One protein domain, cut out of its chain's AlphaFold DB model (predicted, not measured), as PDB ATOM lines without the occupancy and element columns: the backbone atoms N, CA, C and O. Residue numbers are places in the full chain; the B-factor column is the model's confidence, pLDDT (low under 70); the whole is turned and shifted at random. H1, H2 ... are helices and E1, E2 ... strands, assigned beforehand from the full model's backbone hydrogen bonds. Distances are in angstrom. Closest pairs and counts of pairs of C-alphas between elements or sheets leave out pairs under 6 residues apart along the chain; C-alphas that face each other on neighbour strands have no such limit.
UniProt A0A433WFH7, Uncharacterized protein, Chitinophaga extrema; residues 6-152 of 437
ATOM      1  N   THR A   6     165.661 138.223 203.364       90.19
ATOM      2  CA  THR A   6     167.094 138.506 203.185       90.19
ATOM      3  C   THR A   6     167.713 137.514 202.210       90.19
ATOM      4  O   THR A   6     167.481 136.313 202.320       90.19
ATOM      5  N   TRP A   7     168.534 138.018 201.290       91.69
ATOM      6  CA  TRP A   7     169.310 137.228 200.336       91.69
ATOM      7  C   TRP A   7     170.782 137.622 200.381       91.69
ATOM      8  O   TRP A   7     171.117 138.775 200.661       91.69
ATOM      9  N   GLU A   8     171.651 136.668 200.062       89.38
ATOM     10  CA  GLU A   8     173.096 136.863 199.985       89.38
ATOM     11  C   GLU A   8     173.610 136.406 198.616       89.38
ATOM     12  O   GLU A   8     173.253 135.328 198.138       89.38
ATOM     13  N   PHE A   9     174.417 137.241 197.962       87.19
ATOM     14  CA  PHE A   9     175.055 136.915 196.687       87.19
ATOM     15  C   PHE A   9     176.320 137.747 196.461       87.19
ATOM     16  O   PHE A   9     176.436 138.867 196.947       87.19
ATOM     17  N   ARG A  10     177.287 137.244 195.685       84.50
ATOM     18  CA  ARG A  10     178.495 138.012 195.350       84.50
ATOM     19  C   ARG A  10     178.292 138.962 194.176       84.50
ATOM     20  O   ARG A  10     177.798 138.580 193.117       84.50
ATOM     21  N   THR A  11     178.753 140.201 194.333       84.44
ATOM     22  CA  THR A  11     178.747 141.201 193.256       84.44
ATOM     23  C   THR A  11     180.018 142.052 193.260       84.44
ATOM     24  O   THR A  11     180.761 142.093 194.244       84.44
ATOM     25  N   ALA A  12     180.292 142.700 192.129       79.81
ATOM     26  CA  ALA A  12     181.452 143.563 191.953       79.81
ATOM     27  C   ALA A  12     181.184 144.966 192.525       79.81
ATOM     28  O   ALA A  12     180.256 145.654 192.095       79.81
ATOM     29  N   ASP A  13     182.028 145.417 193.455       82.56
ATOM     30  CA  ASP A  13     181.964 146.770 194.010       82.56
ATOM     31  C   ASP A  13     182.720 147.762 193.110       82.56
ATOM     32  O   ASP A  13     183.954 147.818 193.069       82.56
ATOM     33  N   ILE A  14     181.955 148.593 192.397       77.75
ATOM     34  CA  ILE A  14     182.494 149.601 191.477       77.75
ATOM     35  C   ILE A  14     183.394 150.604 192.215       77.75
ATOM     36  O   ILE A  14     184.403 151.034 191.657       77.75
ATOM     37  N   ARG A  15     183.102 150.960 193.474       79.94
ATOM     38  CA  ARG A  15     183.935 151.920 194.219       79.94
ATOM     39  C   ARG A  15     185.310 151.337 194.506       79.94
ATOM     40  O   ARG A  15     186.309 152.023 194.306       79.94
ATOM     41  N   ARG A  16     185.375 150.065 194.905       81.44
ATOM     42  CA  ARG A  16     186.651 149.354 195.082       81.44
ATOM     43  C   ARG A  16     187.399 149.174 193.774       81.44
ATOM     44  O   ARG A  16     188.614 149.309 193.774       81.44
ATOM     45  N   SER A  17     186.698 148.944 192.662       79.19
ATOM     46  CA  SER A  17     187.349 148.866 191.349       79.19
ATOM     47  C   SER A  17     188.070 150.169 190.986       79.19
ATOM     48  O   SER A  17     189.218 150.134 190.552       79.19
ATOM     49  N   LEU A  18     187.451 151.322 191.268       81.94
ATOM     50  CA  LEU A  18     188.063 152.633 191.046       81.94
ATOM     51  C   LEU A  18     189.272 152.855 191.963       81.94
ATOM     52  O   LEU A  18     190.317 153.291 191.491       81.94
ATOM     53  N   TRP A  19     189.161 152.504 193.248       84.94
ATOM     54  CA  TRP A  19     190.293 152.567 194.183       84.94
ATOM     55  C   TRP A  19     191.435 151.627 193.791       84.94
ATOM     56  O   TRP A  19     192.593 152.023 193.859       84.94
ATOM     57  N   GLY A  20     191.128 150.413 193.330       84.50
ATOM     58  CA  GLY A  20     192.115 149.462 192.827       84.50
ATOM     59  C   GLY A  20     192.870 150.006 191.619       84.50
ATOM     60  O   GLY A  20     194.098 149.980 191.605       84.50
ATOM     61  N   ILE A  21     192.157 150.572 190.641       84.56
ATOM     62  CA  ILE A  21     192.774 151.210 189.468       84.56
ATOM     63  C   ILE A  21     193.672 152.378 189.893       84.56
ATOM     64  O   ILE A  21     194.801 152.481 189.417       84.56
ATOM     65  N   LEU A  22     193.210 153.232 190.813       87.44
ATOM     66  CA  LEU A  22     194.006 154.351 191.329       87.44
ATOM     67  C   LEU A  22     195.275 153.880 192.051       87.44
ATOM     68  O   LEU A  22     196.338 154.455 191.834       87.44
ATOM     69  N   LEU A  23     195.191 152.821 192.861       88.00
ATOM     70  CA  LEU A  23     196.354 152.230 193.530       88.00
ATOM     71  C   LEU A  23     197.350 151.635 192.530       88.00
ATOM     72  O   LEU A  23     198.555 151.813 192.698       88.00
ATOM     73  N   LEU A  24     196.871 150.979 191.471       86.44
ATOM     74  CA  LEU A  24     197.733 150.418 190.429       86.44
ATOM     75  C   LEU A  24     198.445 151.521 189.637       86.44
ATOM     76  O   LEU A  24     199.643 151.418 189.378       86.44
ATOM     77  N   LEU A  25     197.742 152.612 189.319       86.50
ATOM     78  CA  LEU A  25     198.333 153.798 188.693       86.50
ATOM     79  C   LEU A  25     199.367 154.473 189.603       86.50
ATOM     80  O   LEU A  25     200.441 154.856 189.135       86.50
ATOM     81  N   ALA A  26     199.077 154.591 190.901       88.00
ATOM     82  CA  ALA A  26     200.017 155.132 191.877       88.00
ATOM     83  C   ALA A  26     201.276 154.258 191.991       88.00
ATOM     84  O   ALA A  26     202.386 154.784 191.957       88.00
ATOM     85  N   ALA A  27     201.121 152.930 192.040       85.44
ATOM     86  CA  ALA A  27     202.235 151.985 192.066       85.44
ATOM     87  C   ALA A  27     203.091 152.070 190.793       85.44
ATOM     88  O   ALA A  27     204.315 152.124 190.874       85.44
ATOM     89  N   PHE A  28     202.456 152.153 189.622       86.25
ATOM     90  CA  PHE A  28     203.150 152.304 188.343       86.25
ATOM     91  C   PHE A  28     203.969 153.599 188.287       86.25
ATOM     92  O   PHE A  28     205.143 153.593 187.919       86.25
ATOM     93  N   THR A  29     203.363 154.703 188.725       83.06
ATOM     94  CA  THR A  29     204.037 156.004 188.808       83.06
ATOM     95  C   THR A  29     205.203 155.947 189.796       83.06
ATOM     96  O   THR A  29     206.291 156.417 189.478       83.06
ATOM     97  N   GLY A  30     205.018 155.297 190.950       84.88
ATOM     98  CA  GLY A  30     206.065 155.070 191.945       84.88
ATOM     99  C   GLY A  30     207.262 154.297 191.384       84.88
ATOM    100  O   GLY A  30     208.399 154.743 191.529       84.88
ATOM    101  N   ILE A  31     207.016 153.190 190.673       86.19
ATOM    102  CA  ILE A  31     208.065 152.375 190.035       86.19
ATOM    103  C   ILE A  31     208.836 153.187 188.993       86.19
ATOM    104  O   ILE A  31     210.063 153.131 188.970       86.19
ATOM    105  N   LEU A  32     208.139 153.974 188.167       83.06
ATOM    106  CA  LEU A  32     208.785 154.869 187.206       83.06
ATOM    107  C   LEU A  32     209.646 155.924 187.905       83.06
ATOM    108  O   LEU A  32     210.791 156.134 187.524       83.06
ATOM    109  N   THR A  33     209.142 156.572 188.956       82.19
ATOM    110  CA  THR A  33     209.938 157.568 189.691       82.19
ATOM    111  C   THR A  33     211.159 156.951 190.378       82.19
ATOM    112  O   THR A  33     212.244 157.528 190.330       82.19
ATOM    113  N   ALA A  34     211.019 155.753 190.953       78.44
ATOM    114  CA  ALA A  34     212.118 155.032 191.587       78.44
ATOM    115  C   ALA A  34     213.164 154.559 190.566       78.44
ATOM    116  O   ALA A  34     214.360 154.576 190.857       78.44
ATOM    117  N   SER A  35     212.747 154.180 189.355       81.88
ATOM    118  CA  SER A  35     213.676 153.729 188.317       81.88
ATOM    119  C   SER A  35     214.559 154.849 187.783       81.88
ATOM    120  O   SER A  35     215.747 154.610 187.558       81.88
ATOM    121  N   PHE A  36     214.024 156.070 187.680       77.00
ATOM    122  CA  PHE A  36     214.816 157.263 187.379       77.00
ATOM    123  C   PHE A  36     215.801 157.615 188.500       77.00
ATOM    124  O   PHE A  36     216.899 158.079 188.211       77.00
ATOM    125  N   ALA A  37     215.445 157.382 189.767       78.62
ATOM    126  CA  ALA A  37     216.323 157.679 190.899       78.62
ATOM    127  C   ALA A  37     217.485 156.677 191.050       78.62
ATOM    128  O   ALA A  37     218.569 157.056 191.485       78.62
ATOM    129  N   VAL A  38     217.267 155.406 190.698       82.88
ATOM    130  CA  VAL A  38     218.215 154.303 190.963       82.88
ATOM    131  C   VAL A  38     218.941 153.823 189.691       82.88
ATOM    132  O   VAL A  38     219.779 152.932 189.764       82.88
ATOM    133  N   ASN A  39     218.667 154.417 188.520       82.81
ATOM    134  CA  ASN A  39     219.210 153.985 187.221       82.81
ATOM    135  C   ASN A  39     219.032 152.475 186.987       82.81
ATOM    136  O   ASN A  39     219.971 151.751 186.645       82.81
ATOM    137  N   LEU A  40     217.810 151.984 187.200       78.62
ATOM    138  CA  LEU A  40     217.495 150.570 187.003       78.62
ATOM    139  C   LEU A  40     217.699 150.161 185.538       78.62
ATOM    140  O   LEU A  40     217.289 150.858 184.610       78.62
ATOM    141  N   ASN A  41     218.280 148.977 185.338       85.75
ATOM    142  CA  ASN A  41     218.377 148.357 184.020       85.75
ATOM    143  C   ASN A  41     216.970 148.199 183.409       85.75
ATOM    144  O   ASN A  41     216.040 147.742 184.081       85.75
ATOM    145  N   LEU A  42     216.832 148.532 182.122       77.50
ATOM    146  CA  LEU A  42     215.574 148.477 181.378       77.50
ATOM    147  C   LEU A  42     214.868 147.114 181.492       77.50
ATOM    148  O   LEU A  42     213.648 147.069 181.634       77.50
ATOM    149  N   ASN A  43     215.620 146.010 181.503       74.12
ATOM    150  CA  ASN A  43     215.051 144.665 181.628       74.12
ATOM    151  C   ASN A  43     214.390 144.444 182.999       74.12
ATOM    152  O   ASN A  43     213.300 143.881 183.079       74.12
ATOM    153  N   TRP A  44     215.012 144.940 184.074       82.00
ATOM    154  CA  TRP A  44     214.448 144.893 185.425       82.00
ATOM    155  C   TRP A  44     213.236 145.810 185.570       82.00
ATOM    156  O   TRP A  44     212.254 145.433 186.208       82.00
ATOM    157  N   LEU A  45     213.267 146.979 184.927       81.12
ATOM    158  CA  LEU A  45     212.130 147.891 184.887       81.12
ATOM    159  C   LEU A  45     210.920 147.251 184.188       81.12
ATOM    160  O   LEU A  45     209.814 147.292 184.724       81.12
ATOM    161  N   MET A  46     211.122 146.619 183.025       77.19
ATOM    162  CA  MET A  46     210.044 145.911 182.328       77.19
ATOM    163  C   MET A  46     209.504 144.734 183.146       77.19
ATOM    164  O   MET A  46     208.289 144.564 183.223       77.19
ATOM    165  N   ALA A  47     210.380 143.957 183.793       77.31
ATOM    166  CA  ALA A  47     209.967 142.846 184.648       77.31
ATOM    167  C   ALA A  47     209.124 143.324 185.843       77.31
ATOM    168  O   ALA A  47     208.057 142.770 186.100       77.31
ATOM    169  N   LEU A  48     209.551 144.390 186.529       82.12
ATOM    170  CA  LEU A  48     208.804 144.989 187.640       82.12
ATOM    171  C   LEU A  48     207.446 145.527 187.187       82.12
ATOM    172  O   LEU A  48     206.435 145.222 187.813       82.12
ATOM    173  N   MET A  49     207.396 146.259 186.069       82.38
ATOM    174  CA  MET A  49     206.132 146.764 185.524       82.38
ATOM    175  C   MET A  49     205.168 145.627 185.168       82.38
ATOM    176  O   MET A  49     203.984 145.703 185.497       82.38
ATOM    177  N   LEU A  50     205.669 144.552 184.553       80.25
ATOM    178  CA  LEU A  50     204.860 143.388 184.199       80.25
ATOM    179  C   LEU A  50     204.326 142.664 185.445       80.25
ATOM    180  O   LEU A  50     203.139 142.342 185.500       80.25
ATOM    181  N   ILE A  51     205.168 142.448 186.459       84.25
ATOM    182  CA  ILE A  51     204.780 141.789 187.715       84.25
ATOM    183  C   ILE A  51     203.749 142.628 188.471       84.25
ATOM    184  O   ILE A  51     202.742 142.091 188.928       84.25
ATOM    185  N   THR A  52     203.947 143.942 188.575       85.00
ATOM    186  CA  THR A  52     202.987 144.835 189.235       85.00
ATOM    187  C   THR A  52     201.664 144.889 188.481       85.00
ATOM    188  O   THR A  52     200.609 144.895 189.113       85.00
ATOM    189  N   PHE A  53     201.687 144.871 187.146       83.50
ATOM    190  CA  PHE A  53     200.468 144.874 186.345       83.50
ATOM    191  C   PHE A  53     199.689 143.559 186.473       83.50
ATOM    192  O   PHE A  53     198.495 143.579 186.767       83.50
ATOM    193  N   LEU A  54     200.356 142.413 186.307       80.81
ATOM    194  CA  LEU A  54     199.713 141.100 186.391       80.81
ATOM    195  C   LEU A  54     199.294 140.765 187.827       80.81
ATOM    196  O   LEU A  54     198.140 140.418 188.069       80.81
ATOM    197  N   GLY A  55     200.205 140.918 188.789       82.31
ATOM    198  CA  GLY A  55     199.941 140.655 190.203       82.31
ATOM    199  C   GLY A  55     198.923 141.628 190.794       82.31
ATOM    200  O   GLY A  55     197.986 141.207 191.471       82.31
ATOM    201  N   GLY A  56     199.044 142.920 190.475       82.38
ATOM    202  CA  GLY A  56     198.081 143.942 190.883       82.38
ATOM    203  C   GLY A  56     196.711 143.726 190.249       82.38
ATOM    204  O   GLY A  56     195.701 143.795 190.944       82.38
ATOM    205  N   GLY A  57     196.662 143.383 188.958       79.31
ATOM    206  CA  GLY A  57     195.425 143.040 188.261       79.31
ATOM    207  C   GLY A  57     194.700 141.856 188.902       79.31
ATOM    208  O   GLY A  57     193.497 141.938 189.149       79.31
ATOM    209  N   LEU A  58     195.427 140.788 189.251       81.38
ATOM    210  CA  LEU A  58     194.869 139.628 189.954       81.38
ATOM    211  C   LEU A  58     194.376 139.991 191.361       81.38
ATOM    212  O   LEU A  58     193.235 139.675 191.702       81.38
ATOM    213  N   ALA A  59     195.174 140.717 192.147       82.75
ATOM    214  CA  ALA A  59     194.795 141.141 193.495       82.75
ATOM    215  C   ALA A  59     193.553 142.050 193.493       82.75
ATOM    216  O   ALA A  59     192.624 141.842 194.274       82.75
ATOM    217  N   ILE A  60     193.491 143.018 192.571       83.38
ATOM    218  CA  ILE A  60     192.325 143.890 192.385       83.38
ATOM    219  C   ILE A  60     191.118 143.068 191.945       83.38
ATOM    220  O   ILE A  60     190.025 143.275 192.469       83.38
ATOM    221  N   SER A  61     191.308 142.111 191.030       77.38
ATOM    222  CA  SER A  61     190.218 141.249 190.581       77.38
ATOM    223  C   SER A  61     189.590 140.498 191.749       77.38
ATOM    224  O   SER A  61     188.373 140.455 191.814       77.38
ATOM    225  N   TRP A  62     190.372 140.005 192.715       80.81
ATOM    226  CA  TRP A  62     189.853 139.347 193.919       80.81
ATOM    227  C   TRP A  62     189.230 140.333 194.911       80.81
ATOM    228  O   TRP A  62     188.191 140.042 195.497       80.81
ATOM    229  N   TRP A  63     189.822 141.518 195.071       83.06
ATOM    230  CA  TRP A  63     189.361 142.537 196.017       83.06
ATOM    231  C   TRP A  63     188.040 143.222 195.617       83.06
ATOM    232  O   TRP A  63     187.297 143.693 196.489       83.06
ATOM    233  N   ILE A  64     187.735 143.268 194.313       82.19
ATOM    234  CA  ILE A  64     186.500 143.845 193.756       82.19
ATOM    235  C   ILE A  64     185.255 143.038 194.150       82.19
ATOM    236  O   ILE A  64     184.182 143.626 194.304       82.19
ATOM    237  N   TRP A  65     185.365 141.718 194.315       79.94
ATOM    238  CA  TRP A  65     184.214 140.874 194.634       79.94
ATOM    239  C   TRP A  65     183.950 140.845 196.132       79.94
ATOM    240  O   TRP A  65     184.820 140.505 196.934       79.94
ATOM    241  N   ARG A  66     182.713 141.157 196.515       82.50
ATOM    242  CA  ARG A  66     182.261 141.091 197.905       82.50
ATOM    243  C   ARG A  66     180.936 140.348 197.984       82.50
ATOM    244  O   ARG A  66     180.147 140.391 197.040       82.50
ATOM    245  N   SER A  67     180.708 139.684 199.116       84.50
ATOM    246  CA  SER A  67     179.364 139.237 199.467       84.50
ATOM    247  C   SER A  67     178.481 140.456 199.724       84.50
ATOM    248  O   SER A  67     178.860 141.358 200.477       84.50
ATOM    249  N   GLU A  68     177.349 140.502 199.040       85.06
ATOM    250  CA  GLU A  68     176.303 141.496 199.183       85.06
ATOM    251  C   GLU A  68     175.119 140.838 199.883       85.06
ATOM    252  O   GLU A  68     174.607 139.813 199.431       85.06
ATOM    253  N   THR A  69     174.668 141.455 200.970       88.75
ATOM    254  CA  THR A  69     173.448 141.060 201.673       88.75
ATOM    255  C   THR A  69     172.378 142.098 201.379       88.75
ATOM    256  O   THR A  69     172.596 143.295 201.595       88.75
ATOM    257  N   VAL A  70     171.234 141.643 200.872       88.56
ATOM    258  CA  VAL A  70     170.087 142.495 200.558       88.56
ATOM    259  C   VAL A  70     168.884 142.039 201.365       88.56
ATOM    260  O   VAL A  70     168.449 140.896 201.234       88.56
ATOM    261  N   THR A  71     168.323 142.945 202.159       89.75
ATOM    262  CA  THR A  71     167.092 142.715 202.919       89.75
ATOM    263  C   THR A  71     165.973 143.594 202.378       89.75
ATOM    264  O   THR A  71     166.102 144.816 202.307       89.75
ATOM    265  N   LEU A  72     164.857 142.976 202.000       89.12
ATOM    266  CA  LEU A  72     163.670 143.655 201.492       89.12
ATOM    267  C   LEU A  72     162.636 143.807 202.609       89.12
ATOM    268  O   LEU A  72     162.121 142.824 203.147       89.12
ATOM    269  N   TYR A  73     162.327 145.059 202.927       88.25
ATOM    270  CA  TYR A  73     161.217 145.464 203.781       88.25
ATOM    271  C   TYR A  73     160.046 145.952 202.921       88.25
ATOM    272  O   TYR A  73     160.159 146.135 201.709       88.25
ATOM    273  N   HIS A  74     158.898 146.182 203.557       84.25
ATOM    274  CA  HIS A  74     157.696 146.647 202.861       84.25
ATOM    275  C   HIS A  74     157.841 148.062 202.264       84.25
ATOM    276  O   HIS A  74     157.156 148.403 201.304       84.25
ATOM    277  N   ASP A  75     158.722 148.882 202.837       81.81
ATOM    278  CA  ASP A  75     158.940 150.296 202.520       81.81
ATOM    279  C   ASP A  75     160.334 150.590 201.933       81.81
ATOM    280  O   ASP A  75     160.506 151.604 201.248       81.81
ATOM    281  N   ARG A  76     161.324 149.717 202.161       86.38
ATOM    282  CA  ARG A  76     162.727 149.938 201.773       86.38
ATOM    283  C   ARG A  76     163.505 148.652 201.491       86.38
ATOM    284  O   ARG A  76     163.133 147.568 201.925       86.38
ATOM    285  N   ILE A  77     164.629 148.798 200.804       90.56
ATOM    286  CA  ILE A  77     165.653 147.775 200.590       90.56
ATOM    287  C   ILE A  77     166.883 148.195 201.399       90.56
ATOM    288  O   ILE A  77     167.341 149.324 201.251       90.56
ATOM    289  N   ILE A  78     167.426 147.310 202.229       89.81
ATOM    290  CA  ILE A  78     168.706 147.522 202.913       89.81
ATOM    291  C   ILE A  78     169.766 146.707 202.176       89.81
ATOM    292  O   ILE A  78     169.663 145.485 202.098       89.81
ATOM    293  N   SER A  79     170.763 147.386 201.612       88.50
ATOM    294  CA  SER A  79     171.883 146.783 200.883       88.50
ATOM    295  C   SER A  79     173.194 147.028 201.630       88.50
ATOM    296  O   SER A  79     173.488 148.159 202.019       88.50
ATOM    297  N   ALA A  80     174.012 145.989 201.808       85.94
ATOM    298  CA  ALA A  80     175.305 146.120 202.484       85.94
ATOM    299  C   ALA A  80     176.302 147.019 201.717       85.94
ATOM    300  O   ALA A  80     177.139 147.683 202.334       85.94
ATOM    301  N   ILE A  81     176.219 147.066 200.383       84.75
ATOM    302  CA  ILE A  81     177.063 147.911 199.523       84.75
ATOM    303  C   ILE A  81     176.477 149.317 199.330       84.75
ATOM    304  O   ILE A  81     177.223 150.302 199.326       84.75
ATOM    305  N   TYR A  82     175.162 149.436 199.139       83.75
ATOM    306  CA  TYR A  82     174.516 150.683 198.718       83.75
ATOM    307  C   TYR A  82     173.740 151.408 199.828       83.75
ATOM    308  O   TYR A  82     173.364 152.566 199.626       83.75
ATOM    309  N   GLY A  83     173.569 150.782 200.994       86.19
ATOM    310  CA  GLY A  83     172.830 151.316 202.138       86.19
ATOM    311  C   GLY A  83     171.315 151.188 201.983       86.19
ATOM    312  O   GLY A  83     170.819 150.346 201.230       86.19
ATOM    313  N   ASP A  84     170.583 152.036 202.700       87.69
ATOM    314  CA  ASP A  84     169.122 152.053 202.686       87.69
ATOM    315  C   ASP A  84     168.578 152.712 201.410       87.69
ATOM    316  O   ASP A  84     168.995 153.802 201.009       87.69
ATOM    317  N   ILE A  85     167.611 152.052 200.778       88.44
ATOM    318  CA  ILE A  85     166.979 152.459 199.525       88.44
ATOM    319  C   ILE A  85     165.465 152.422 199.730       88.44
ATOM    320  O   ILE A  85     164.861 151.351 199.772       88.44
ATOM    321  N   TYR A  86     164.825 153.581 199.833       86.75
ATOM    322  CA  TYR A  86     163.370 153.640 199.961       86.75
ATOM    323  C   TYR A  86     162.694 153.310 198.632       86.75
ATOM    324  O   TYR A  86     163.101 153.786 197.571       86.75
ATOM    325  N   LEU A  87     161.626 152.508 198.679       84.19
ATOM    326  CA  LEU A  87     160.904 152.103 197.469       84.19
ATOM    327  C   LEU A  87     160.246 153.296 196.758       84.19
ATOM    328  O   LEU A  87     160.039 153.243 195.550       84.19
ATOM    329  N   ASP A  88     159.919 154.367 197.489       83.12
ATOM    330  CA  ASP A  88     159.366 155.603 196.913       83.12
ATOM    331  C   ASP A  88     160.376 156.408 196.089       83.12
ATOM    332  O   ASP A  88     159.971 157.129 195.177       83.12
ATOM    333  N   ASP A  89     161.675 156.236 196.337       83.00
ATOM    334  CA  ASP A  89     162.723 156.928 195.586       83.00
ATOM    335  C   ASP A  89     162.996 156.265 194.225       83.00
ATOM    336  O   ASP A  89     163.695 156.828 193.372       83.00
ATOM    337  N   ILE A  90     162.469 155.054 194.000       84.56
ATOM    338  CA  ILE A  90     162.685 154.282 192.776       84.56
ATOM    339  C   ILE A  90     161.810 154.857 191.657       84.56
ATOM    340  O   ILE A  90     160.620 154.581 191.545       84.56
ATOM    341  N   THR A  91     162.438 155.635 190.778       79.19
ATOM    342  CA  THR A  91     161.776 156.274 189.625       79.19
ATOM    343  C   THR A  91     161.654 155.353 188.414       79.19
ATOM    344  O   THR A  91     160.701 155.455 187.646       79.19
ATOM    345  N   LYS A  92     162.634 154.464 188.209       80.44
ATOM    346  CA  LYS A  92     162.669 153.536 187.073       80.44
ATOM    347  C   LYS A  92     163.486 152.295 187.405       80.44
ATOM    348  O   LYS A  92     164.568 152.390 187.987       80.44
ATOM    349  N   ILE A  93     162.998 151.150 186.943       81.81
ATOM    350  CA  ILE A  93     163.726 149.881 186.938       81.81
ATOM    351  C   ILE A  93     164.098 149.546 185.499       81.81
ATOM    352  O   ILE A  93     163.328 149.773 184.569       81.81
ATOM    353  N   THR A  94     165.323 149.083 185.276       80.88
ATOM    354  CA  THR A  94     165.783 148.662 183.951       80.88
ATOM    355  C   THR A  94     166.527 147.341 184.054       80.88
ATOM    356  O   THR A  94     167.471 147.213 184.836       80.88
ATOM    357  N   ARG A  95     166.113 146.381 183.224       74.06
ATOM    358  CA  ARG A  95     166.810 145.116 182.995       74.06
ATOM    359  C   ARG A  95     167.608 145.232 181.688       74.06
ATOM    360  O   ARG A  95     167.011 145.539 180.656       74.06
ATOM    361  N   PRO A  96     168.944 145.098 181.707       66.25
ATOM    362  CA  PRO A  96     169.742 145.095 180.482       66.25
ATOM    363  C   PRO A  96     169.359 143.902 179.600       66.25
ATOM    364  O   PRO A  96     169.321 142.780 180.092       66.25
ATOM    365  N   LEU A  97     169.151 144.122 178.296       53.50
ATOM    366  CA  LEU A  97     168.799 143.050 177.348       53.50
ATOM    367  C   LEU A  97     169.867 141.949 177.226       53.50
ATOM    368  O   LEU A  97     169.560 140.842 176.805       53.50
ATOM    369  N   THR A  98     171.123 142.241 177.571       53.25
ATOM    370  CA  THR A  98     172.266 141.360 177.289       53.25
ATOM    371  C   THR A  98     172.676 140.449 178.444       53.25
ATOM    372  O   THR A  98     173.536 139.593 178.263       53.25
ATOM    373  N   THR A  99     172.085 140.606 179.630       60.28
ATOM    374  CA  THR A  99     172.418 139.795 180.811       60.28
ATOM    375  C   THR A  99     171.146 139.448 181.579       60.28
ATOM    376  O   THR A  99     170.496 140.346 182.110       60.28
ATOM    377  N   THR A 100     170.822 138.159 181.683       60.81
ATOM    378  CA  THR A 100     169.614 137.637 182.352       60.81
ATOM    379  C   THR A 100     169.549 137.930 183.856       60.81
ATOM    380  O   THR A 100     168.459 137.969 184.417       60.81
ATOM    381  N   HIS A 101     170.684 138.202 184.512       77.19
ATOM    382  CA  HIS A 101     170.769 138.427 185.962       77.19
ATOM    383  C   HIS A 101     171.355 139.803 186.298       77.19
ATOM    384  O   HIS A 101     172.362 139.928 186.997       77.19
ATOM    385  N   ALA A 102     170.732 140.867 185.784       79.44
ATOM    386  CA  ALA A 102     171.104 142.236 186.127       79.44
ATOM    387  C   ALA A 102     169.889 143.121 186.416       79.44
ATOM    388  O   ALA A 102     168.901 143.125 185.681       79.44
ATOM    389  N   LEU A 103     170.008 143.930 187.467       83.44
ATOM    390  CA  LEU A 103     168.997 144.886 187.900       83.44
ATOM    391  C   LEU A 103     169.628 146.268 188.038       83.44
ATOM    392  O   LEU A 103     170.630 146.441 188.735       83.44
ATOM    393  N   LYS A 104     169.019 147.267 187.396       85.25
ATOM    394  CA  LYS A 104     169.398 148.670 187.549       85.25
ATOM    395  C   LYS A 104     168.230 149.484 188.094       85.25
ATOM    396  O   LYS A 104     167.197 149.593 187.434       85.25
ATOM    397  N   LEU A 105     168.426 150.091 189.261       84.75
ATOM    398  CA  LEU A 105     167.479 151.004 189.898       84.75
ATOM    399  C   LEU A 105     167.913 152.456 189.679       84.75
ATOM    400  O   LEU A 105     169.074 152.817 189.893       84.75
ATOM    401  N   HIS A 106     166.976 153.297 189.256       81.88
ATOM    402  CA  HIS A 106     167.168 154.736 189.101       81.88
ATOM    403  C   HIS A 106     166.513 155.474 190.273       81.88
ATOM    404  O   HIS A 106     165.290 155.467 190.408       81.88
ATOM    405  N   LEU A 107     167.334 156.134 191.088       84.25
ATOM    406  CA  LEU A 107     166.947 156.842 192.308       84.25
ATOM    407  C   LEU A 107     167.237 158.330 192.132       84.25
ATOM    408  O   LEU A 107     168.304 158.787 192.532       84.25
ATOM    409  N   GLY A 108     166.369 159.089 191.459       78.88
ATOM    410  CA  GLY A 108     166.597 160.514 191.176       78.88
ATOM    411  C   GLY A 108     168.014 160.817 190.642       78.88
ATOM    412  O   GLY A 108     168.306 160.609 189.467       78.88
ATOM    413  N   LYS A 109     168.917 161.286 191.520       77.50
ATOM    414  CA  LYS A 109     170.328 161.615 191.214       77.50
ATOM    415  C   LYS A 109     171.310 160.431 191.255       77.50
ATOM    416  O   LYS A 109     172.465 160.595 190.870       77.50
ATOM    417  N   ARG A 110     170.906 159.259 191.744       80.19
ATOM    418  CA  ARG A 110     171.754 158.070 191.938       80.19
ATOM    419  C   ARG A 110     171.253 156.900 191.093       80.19
ATOM    420  O   ARG A 110     170.075 156.799 190.764       80.19
ATOM    421  N   LYS A 111     172.167 156.006 190.720       83.19
ATOM    422  CA  LYS A 111     171.856 154.767 189.994       83.19
ATOM    423  C   LYS A 111     172.515 153.614 190.731       83.19
ATOM    424  O   LYS A 111     173.717 153.676 190.982       83.19
ATOM    425  N   ILE A 112     171.737 152.592 191.054       84.56
ATOM    426  CA  ILE A 112     172.227 151.368 191.687       84.56
ATOM    427  C   ILE A 112     172.153 150.251 190.660       84.56
ATOM    428  O   ILE A 112     171.193 150.169 189.892       84.56
ATOM    429  N   ARG A 113     173.199 149.430 190.601       84.06
ATOM    430  CA  ARG A 113     173.302 148.322 189.656       84.06
ATOM    431  C   ARG A 113     173.807 147.091 190.390       84.06
ATOM    432  O   ARG A 113     174.907 147.117 190.931       84.06
ATOM    433  N   TRP A 114     173.038 146.015 190.313       85.75
ATOM    434  CA  TRP A 114     173.517 144.672 190.609       85.75
ATOM    435  C   TRP A 114     173.622 143.905 189.299       85.75
ATOM    436  O   TRP A 114     172.727 143.971 188.452       85.75
ATOM    437  N   GLN A 115     174.741 143.222 189.107       81.31
ATOM    438  CA  GLN A 115     174.973 142.387 187.939       81.31
ATOM    439  C   GLN A 115     175.669 141.113 188.385       81.31
ATOM    440  O   GLN A 115     176.751 141.168 188.971       81.31
ATOM    441  N   LEU A 116     175.032 139.987 188.088       81.06
ATOM    442  CA  LEU A 116     175.576 138.654 188.261       81.06
ATOM    443  C   LEU A 116     175.738 138.026 186.877       81.06
ATOM    444  O   LEU A 116     174.978 138.309 185.947       81.06
ATOM    445  N   GLY A 117     176.768 137.204 186.720       71.38
ATOM    446  CA  GLY A 117     177.090 136.581 185.446       71.38
ATOM    447  C   GLY A 117     177.560 135.151 185.643       71.38
ATOM    448  O   GLY A 117     178.478 134.898 186.423       71.38
ATOM    449  N   LYS A 118     176.958 134.231 184.888       66.75
ATOM    450  CA  LYS A 118     177.477 132.878 184.698       66.75
ATOM    451  C   LYS A 118     178.306 132.880 183.420       66.75
ATOM    452  O   LYS A 118     177.759 132.853 182.322       66.75
ATOM    453  N   ASN A 119     179.622 132.979 183.554       65.94
ATOM    454  CA  ASN A 119     180.535 132.846 182.426       65.94
ATOM    455  C   ASN A 119     181.571 131.777 182.769       65.94
ATOM    456  O   ASN A 119     182.348 131.944 183.702       65.94
ATOM    457  N   SER A 120     181.590 130.683 182.008       53.47
ATOM    458  CA  SER A 120     182.548 129.584 182.199       53.47
ATOM    459  C   SER A 120     183.998 129.985 181.910       53.47
ATOM    460  O   SER A 120     184.914 129.241 182.238       53.47
ATOM    461  N   ARG A 121     184.211 131.156 181.292       49.16
ATOM    462  CA  ARG A 121     185.530 131.685 180.923       49.16
ATOM    463  C   ARG A 121     186.011 132.835 181.810       49.16
ATOM    464  O   ARG A 121     187.107 133.339 181.577       49.16
ATOM    465  N   SER A 122     185.223 133.295 182.788       58.03
ATOM    466  CA  SER A 122     185.685 134.315 183.737       58.03
ATOM    467  C   SER A 122     186.374 133.666 184.936       58.03
ATOM    468  O   SER A 122     185.910 132.658 185.456       58.03
ATOM    469  N   LEU A 123     187.466 134.278 185.406       54.47
ATOM    470  CA  LEU A 123     188.229 133.820 186.580       54.47
ATOM    471  C   LEU A 123     187.377 133.712 187.855       54.47
ATOM    472  O   LEU A 123     187.727 132.984 188.776       54.47
ATOM    473  N   ILE A 124     186.267 134.449 187.913       61.25
ATOM    474  CA  ILE A 124     185.290 134.426 189.000       61.25
ATOM    475  C   ILE A 124     183.907 134.430 188.342       61.25
ATOM    476  O   ILE A 124     183.631 135.283 187.493       61.25
ATOM    477  N   SER A 125     183.063 133.456 188.681       71.69
ATOM    478  CA  SER A 125     181.689 133.315 188.182       71.69
ATOM    479  C   SER A 125     180.731 133.111 189.354       71.69
ATOM    480  O   SER A 125     181.122 132.556 190.382       71.69
ATOM    481  N   SER A 126     179.497 133.607 189.226       80.25
ATOM    482  CA  SER A 126     178.465 133.403 190.248       80.25
ATOM    483  C   SER A 126     177.987 131.949 190.232       80.25
ATOM    484  O   SER A 126     177.791 131.366 189.162       80.25
ATOM    485  N   THR A 127     177.783 131.374 191.413       83.94
ATOM    486  CA  THR A 127     177.240 130.020 191.581       83.94
ATOM    487  C   THR A 127     175.748 129.973 191.241       83.94
ATOM    488  O   THR A 127     175.046 130.984 191.302       83.94
ATOM    489  N   ASP A 128     175.228 128.785 190.923       81.25
ATOM    490  CA  ASP A 128     173.799 128.613 190.620       81.25
ATOM    491  C   ASP A 128     172.893 128.974 191.812       81.25
ATOM    492  O   ASP A 128     171.809 129.524 191.620       81.25
ATOM    493  N   ALA A 129     173.373 128.765 193.042       83.12
ATOM    494  CA  ALA A 129     172.684 129.183 194.261       83.12
ATOM    495  C   ALA A 129     172.572 130.717 194.379       83.12
ATOM    496  O   ALA A 129     171.504 131.231 194.710       83.12
ATOM    497  N   GLU A 130     173.635 131.459 194.051       83.25
ATOM    498  CA  GLU A 130     173.629 132.932 194.065       83.25
ATOM    499  C   GLU A 130     172.720 133.514 192.975       83.25
ATOM    500  O   GLU A 130     172.031 134.510 193.199       83.25
ATOM    501  N   LEU A 131     172.678 132.880 191.798       83.81
ATOM    502  CA  LEU A 131     171.788 133.284 190.707       83.81
ATOM    503  C   LEU A 131     170.317 133.060 191.067       83.81
ATOM    504  O   LEU A 131     169.486 133.928 190.793       83.81
ATOM    505  N   ALA A 132     170.001 131.938 191.721       83.25
ATOM    506  CA  ALA A 132     168.664 131.662 192.237       83.25
ATOM    507  C   ALA A 132     168.266 132.652 193.347       83.25
ATOM    508  O   ALA A 132     167.163 133.198 193.317       83.25
ATOM    509  N   ALA A 133     169.176 132.953 194.282       85.38
ATOM    510  CA  ALA A 133     168.948 133.941 195.337       85.38
ATOM    511  C   ALA A 133     168.673 135.342 194.764       85.38
ATOM    512  O   ALA A 133     167.712 136.001 195.167       85.38
ATOM    513  N   PHE A 134     169.456 135.773 193.771       86.44
ATOM    514  CA  PHE A 134     169.237 137.047 193.088       86.44
ATOM    515  C   PHE A 134     167.921 137.063 192.297       86.44
ATOM    516  O   PHE A 134     167.182 138.045 192.356       86.44
ATOM    517  N   GLY A 135     167.584 135.970 191.605       83.56
ATOM    518  CA  GLY A 135     166.301 135.811 190.916       83.56
ATOM    519  C   GLY A 135     165.112 135.989 191.863       83.56
ATOM    520  O   GLY A 135     164.243 136.824 191.603       83.56
ATOM    521  N   ASN A 136     165.136 135.298 193.008       85.12
ATOM    522  CA  ASN A 136     164.104 135.387 194.044       85.12
ATOM    523  C   ASN A 136     163.961 136.806 194.607       85.12
ATOM    524  O   ASN A 136     162.841 137.298 194.745       85.12
ATOM    525  N   PHE A 137     165.079 137.493 194.862       87.06
ATOM    526  CA  PHE A 137     165.070 138.901 195.260       87.06
ATOM    527  C   PHE A 137     164.396 139.790 194.205       87.06
ATOM    528  O   PHE A 137     163.506 140.577 194.534       87.06
ATOM    529  N   THR A 138     164.789 139.668 192.930       86.50
ATOM    530  CA  THR A 138     164.212 140.512 191.871       86.50
ATOM    531  C   THR A 138     162.716 140.273 191.685       86.50
ATOM    532  O   THR A 138     161.977 141.234 191.492       86.50
ATOM    533  N   TYR A 139     162.270 139.022 191.809       84.44
ATOM    534  CA  TYR A 139     160.861 138.653 191.739       84.44
ATOM    535  C   TYR A 139     160.058 139.226 192.917       84.44
ATOM    536  O   TYR A 139     159.009 139.835 192.716       84.44
ATOM    537  N   ALA A 140     160.576 139.114 194.146       84.00
ATOM    538  CA  ALA A 140     159.937 139.680 195.335       84.00
ATOM    539  C   ALA A 140     159.828 141.217 195.267       84.00
ATOM    540  O   ALA A 140     158.809 141.792 195.658       84.00
ATOM    541  N   LEU A 141     160.853 141.889 194.730       84.81
ATOM    542  CA  LEU A 141     160.840 143.336 194.523       84.81
ATOM    543  C   LEU A 141     159.787 143.764 193.488       84.81
ATOM    544  O   LEU A 141     159.087 144.752 193.708       84.81
ATOM    545  N   GLU A 142     159.653 143.028 192.383       83.50
ATOM    546  CA  GLU A 142     158.636 143.302 191.360       83.50
ATOM    547  C   GLU A 142     157.223 143.162 191.919       83.50
ATOM    548  O   GLU A 142     156.433 144.097 191.794       83.50
ATOM    549  N   GLN A 143     156.936 142.079 192.647       82.75
ATOM    550  CA  GLN A 143     155.627 141.893 193.278       82.75
ATOM    551  C   GLN A 143     155.268 143.023 194.252       82.75
ATOM    552  O   GLN A 143     154.120 143.478 194.293       82.75
ATOM    553  N   LEU A 144     156.232 143.506 195.047       82.25
ATOM    554  CA  LEU A 144     155.989 144.620 195.968       82.25
ATOM    555  C   LEU A 144     155.718 145.937 195.234       82.25
ATOM    556  O   LEU A 144     154.863 146.714 195.670       82.25
ATOM    557  N   LEU A 145     156.407 146.192 194.123       79.00
ATOM    558  CA  LEU A 145     156.215 147.405 193.332       79.00
ATOM    559  C   LEU A 145     154.913 147.375 192.531       79.00
ATOM    560  O   LEU A 145     154.208 148.384 192.518       79.00
ATOM    561  N   GLU A 146     154.541 146.232 191.956       79.25
ATOM    562  CA  GLU A 146     153.246 146.034 191.294       79.25
ATOM    563  C   GLU A 146     152.089 146.216 192.279       79.25
ATOM    564  O   GLU A 146     151.151 146.965 192.004       79.25
ATOM    565  N   LYS A 147     152.186 145.640 193.485       75.62
ATOM    566  CA  LYS A 147     151.184 145.829 194.547       75.62
ATOM    567  C   LYS A 147     151.047 147.299 194.960       75.62
ATOM    568  O   LYS A 147     149.945 147.768 195.246       75.62
ATOM    569  N   LYS A 148     152.150 148.052 194.979       69.56
ATOM    570  CA  LYS A 148     152.160 149.484 195.320       69.56
ATOM    571  C   LYS A 148     151.625 150.361 194.181       69.56
ATOM    572  O   LYS A 148     150.941 151.346 194.453       69.56
ATOM    573  N   GLN A 149     151.890 150.001 192.924       66.00
ATOM    574  CA  GLN A 149     151.341 150.676 191.744       66.00
ATOM    575  C   GLN A 149     149.839 150.398 191.582       66.00
ATOM    576  O   GLN A 149     149.077 151.346 191.412       66.00
ATOM    577  N   GLY A 150     149.394 149.151 191.770       57.78
ATOM    578  CA  GLY A 150     147.972 148.787 191.800       57.78
ATOM    579  C   GLY A 150     147.191 149.511 192.904       57.78
ATOM    580  O   GLY A 150     146.084 149.988 192.672       57.78
ATOM    581  N   ASN A 151     147.802 149.712 194.077       53.62
ATOM    582  CA  ASN A 151     147.206 150.500 195.162       53.62
ATOM    583  C   ASN A 151     147.235 152.023 194.934       53.62
ATOM    584  O   ASN A 151     146.447 152.735 195.560       53.62
ATOM    585  N   ARG A 152     148.114 152.548 194.065       50.22
ATOM    586  CA  ARG A 152     148.092 153.966 193.656       50.22
ATOM    587  C   ARG A 152     146.957 154.233 192.665       50.22
ATOM    588  O   ARG A 152     146.251 155.217 192.844       50.22
TER     589      ARG A 152
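This is residues 6 to 152 of the 437 residues of an uncharacterized protein of Chitinophaga extrema (UniProt A0A433WFH7). A long helical hairpin, H1 and H2, reaches out from a head made of two small antiparallel sheets, E1 E2 E3 E4 and E5 E6 E7, and a third long helix, H3. In the head, H3 covers one face of the four-stranded sheet, running across its strands, and also lies slantwise over the three-stranded sheet. The printed part has 147 residues with three named helices and seven named strands, in the order E1 H1 H2 E2 E3 E4 E5 E6 E7 H3; the class is mixed, helices and strands. The whole is loose, with a radius of gyration of the C-alphas of 20.6 A and spans of 72 by 34 by 26 A, and the hairpin makes much of the length.

The larger sheet runs E1, residues 6 to 12, E2, residues 65 to 72, E3, residues 76 to 79, and E4, residues 83 to 86, with E1 and E4 as edge strands. E1 and E2 are antiparallel at 149 degrees, with N 9 and O 68 at 3.0 A. The hairpin E2 and E3 has N 71 and O 78 at 2.9 A, and the hairpin E3 and E4 has N 77 and O 85 at 2.8 A. E2 E3 E4 form a meander, each strand the antiparallel neighbour of the one before. H3, residues 128 to 152, is on one face of this sheet, at a height over the sheet of 10.4 A; H3 and the sheet E1 E2 E3 E4 form two layers, a helix on one face of a sheet. It lies over E1, E2 and E3, and on the local plane it runs across the strands at 64 degrees to E1; the closest C-alphas of E1 and H3 are those of Phe 9 and Glu 130, 5.0 A apart. E5, residues 90 to 94, E6, residues 102 to 107, and E7, residues 110 to 115, form a second meander and sheet, in that order. The hairpin E5 and E6 has N 94 and O 104 at 2.9 A, and the hairpin E6 and E7 has N 105 and O 112 at 2.8 A. H3 is on this sheet too; the closest C-alphas of E6 and H3 are those of Leu 103 and Thr 138, 7.6 A apart. E4 and E5 meet only through their link. H1, residues 14 to 38, and H2, residues 42 to 64, touch as a helical hairpin, opposite ways at a shallow tilt of 16 degrees, with Gly 20 and Ile 60 the closest C-alphas at 5.6 A. H2 only grazes the larger sheet, with residues 61 to 64, and H3 is apart from H1 and H2. In H1, H2 and H3 every O i to N i+4 pair is within hydrogen-bond range.

E1 begins at C-alpha 6, (167.094, 138.506, 203.185). H1 measures 36.0 A and ends at C-alpha 38, (218.215, 154.303, 190.963). H2 measures 31.9 A, E2 21.8 A and H3 36.2 A, and H3 ends at C-alpha 152, (148.092, 153.966, 193.656).

The two C-alphas farthest apart, those of Asn 39 and Asn 151, are 72.5 A apart. The printed part has no cut. The link E7 to H3, 12 residues, is long. The mean pLDDT of the printed part is 80.3; residues 96 to 100, 118 to 124 and 148 to 152 are under 70.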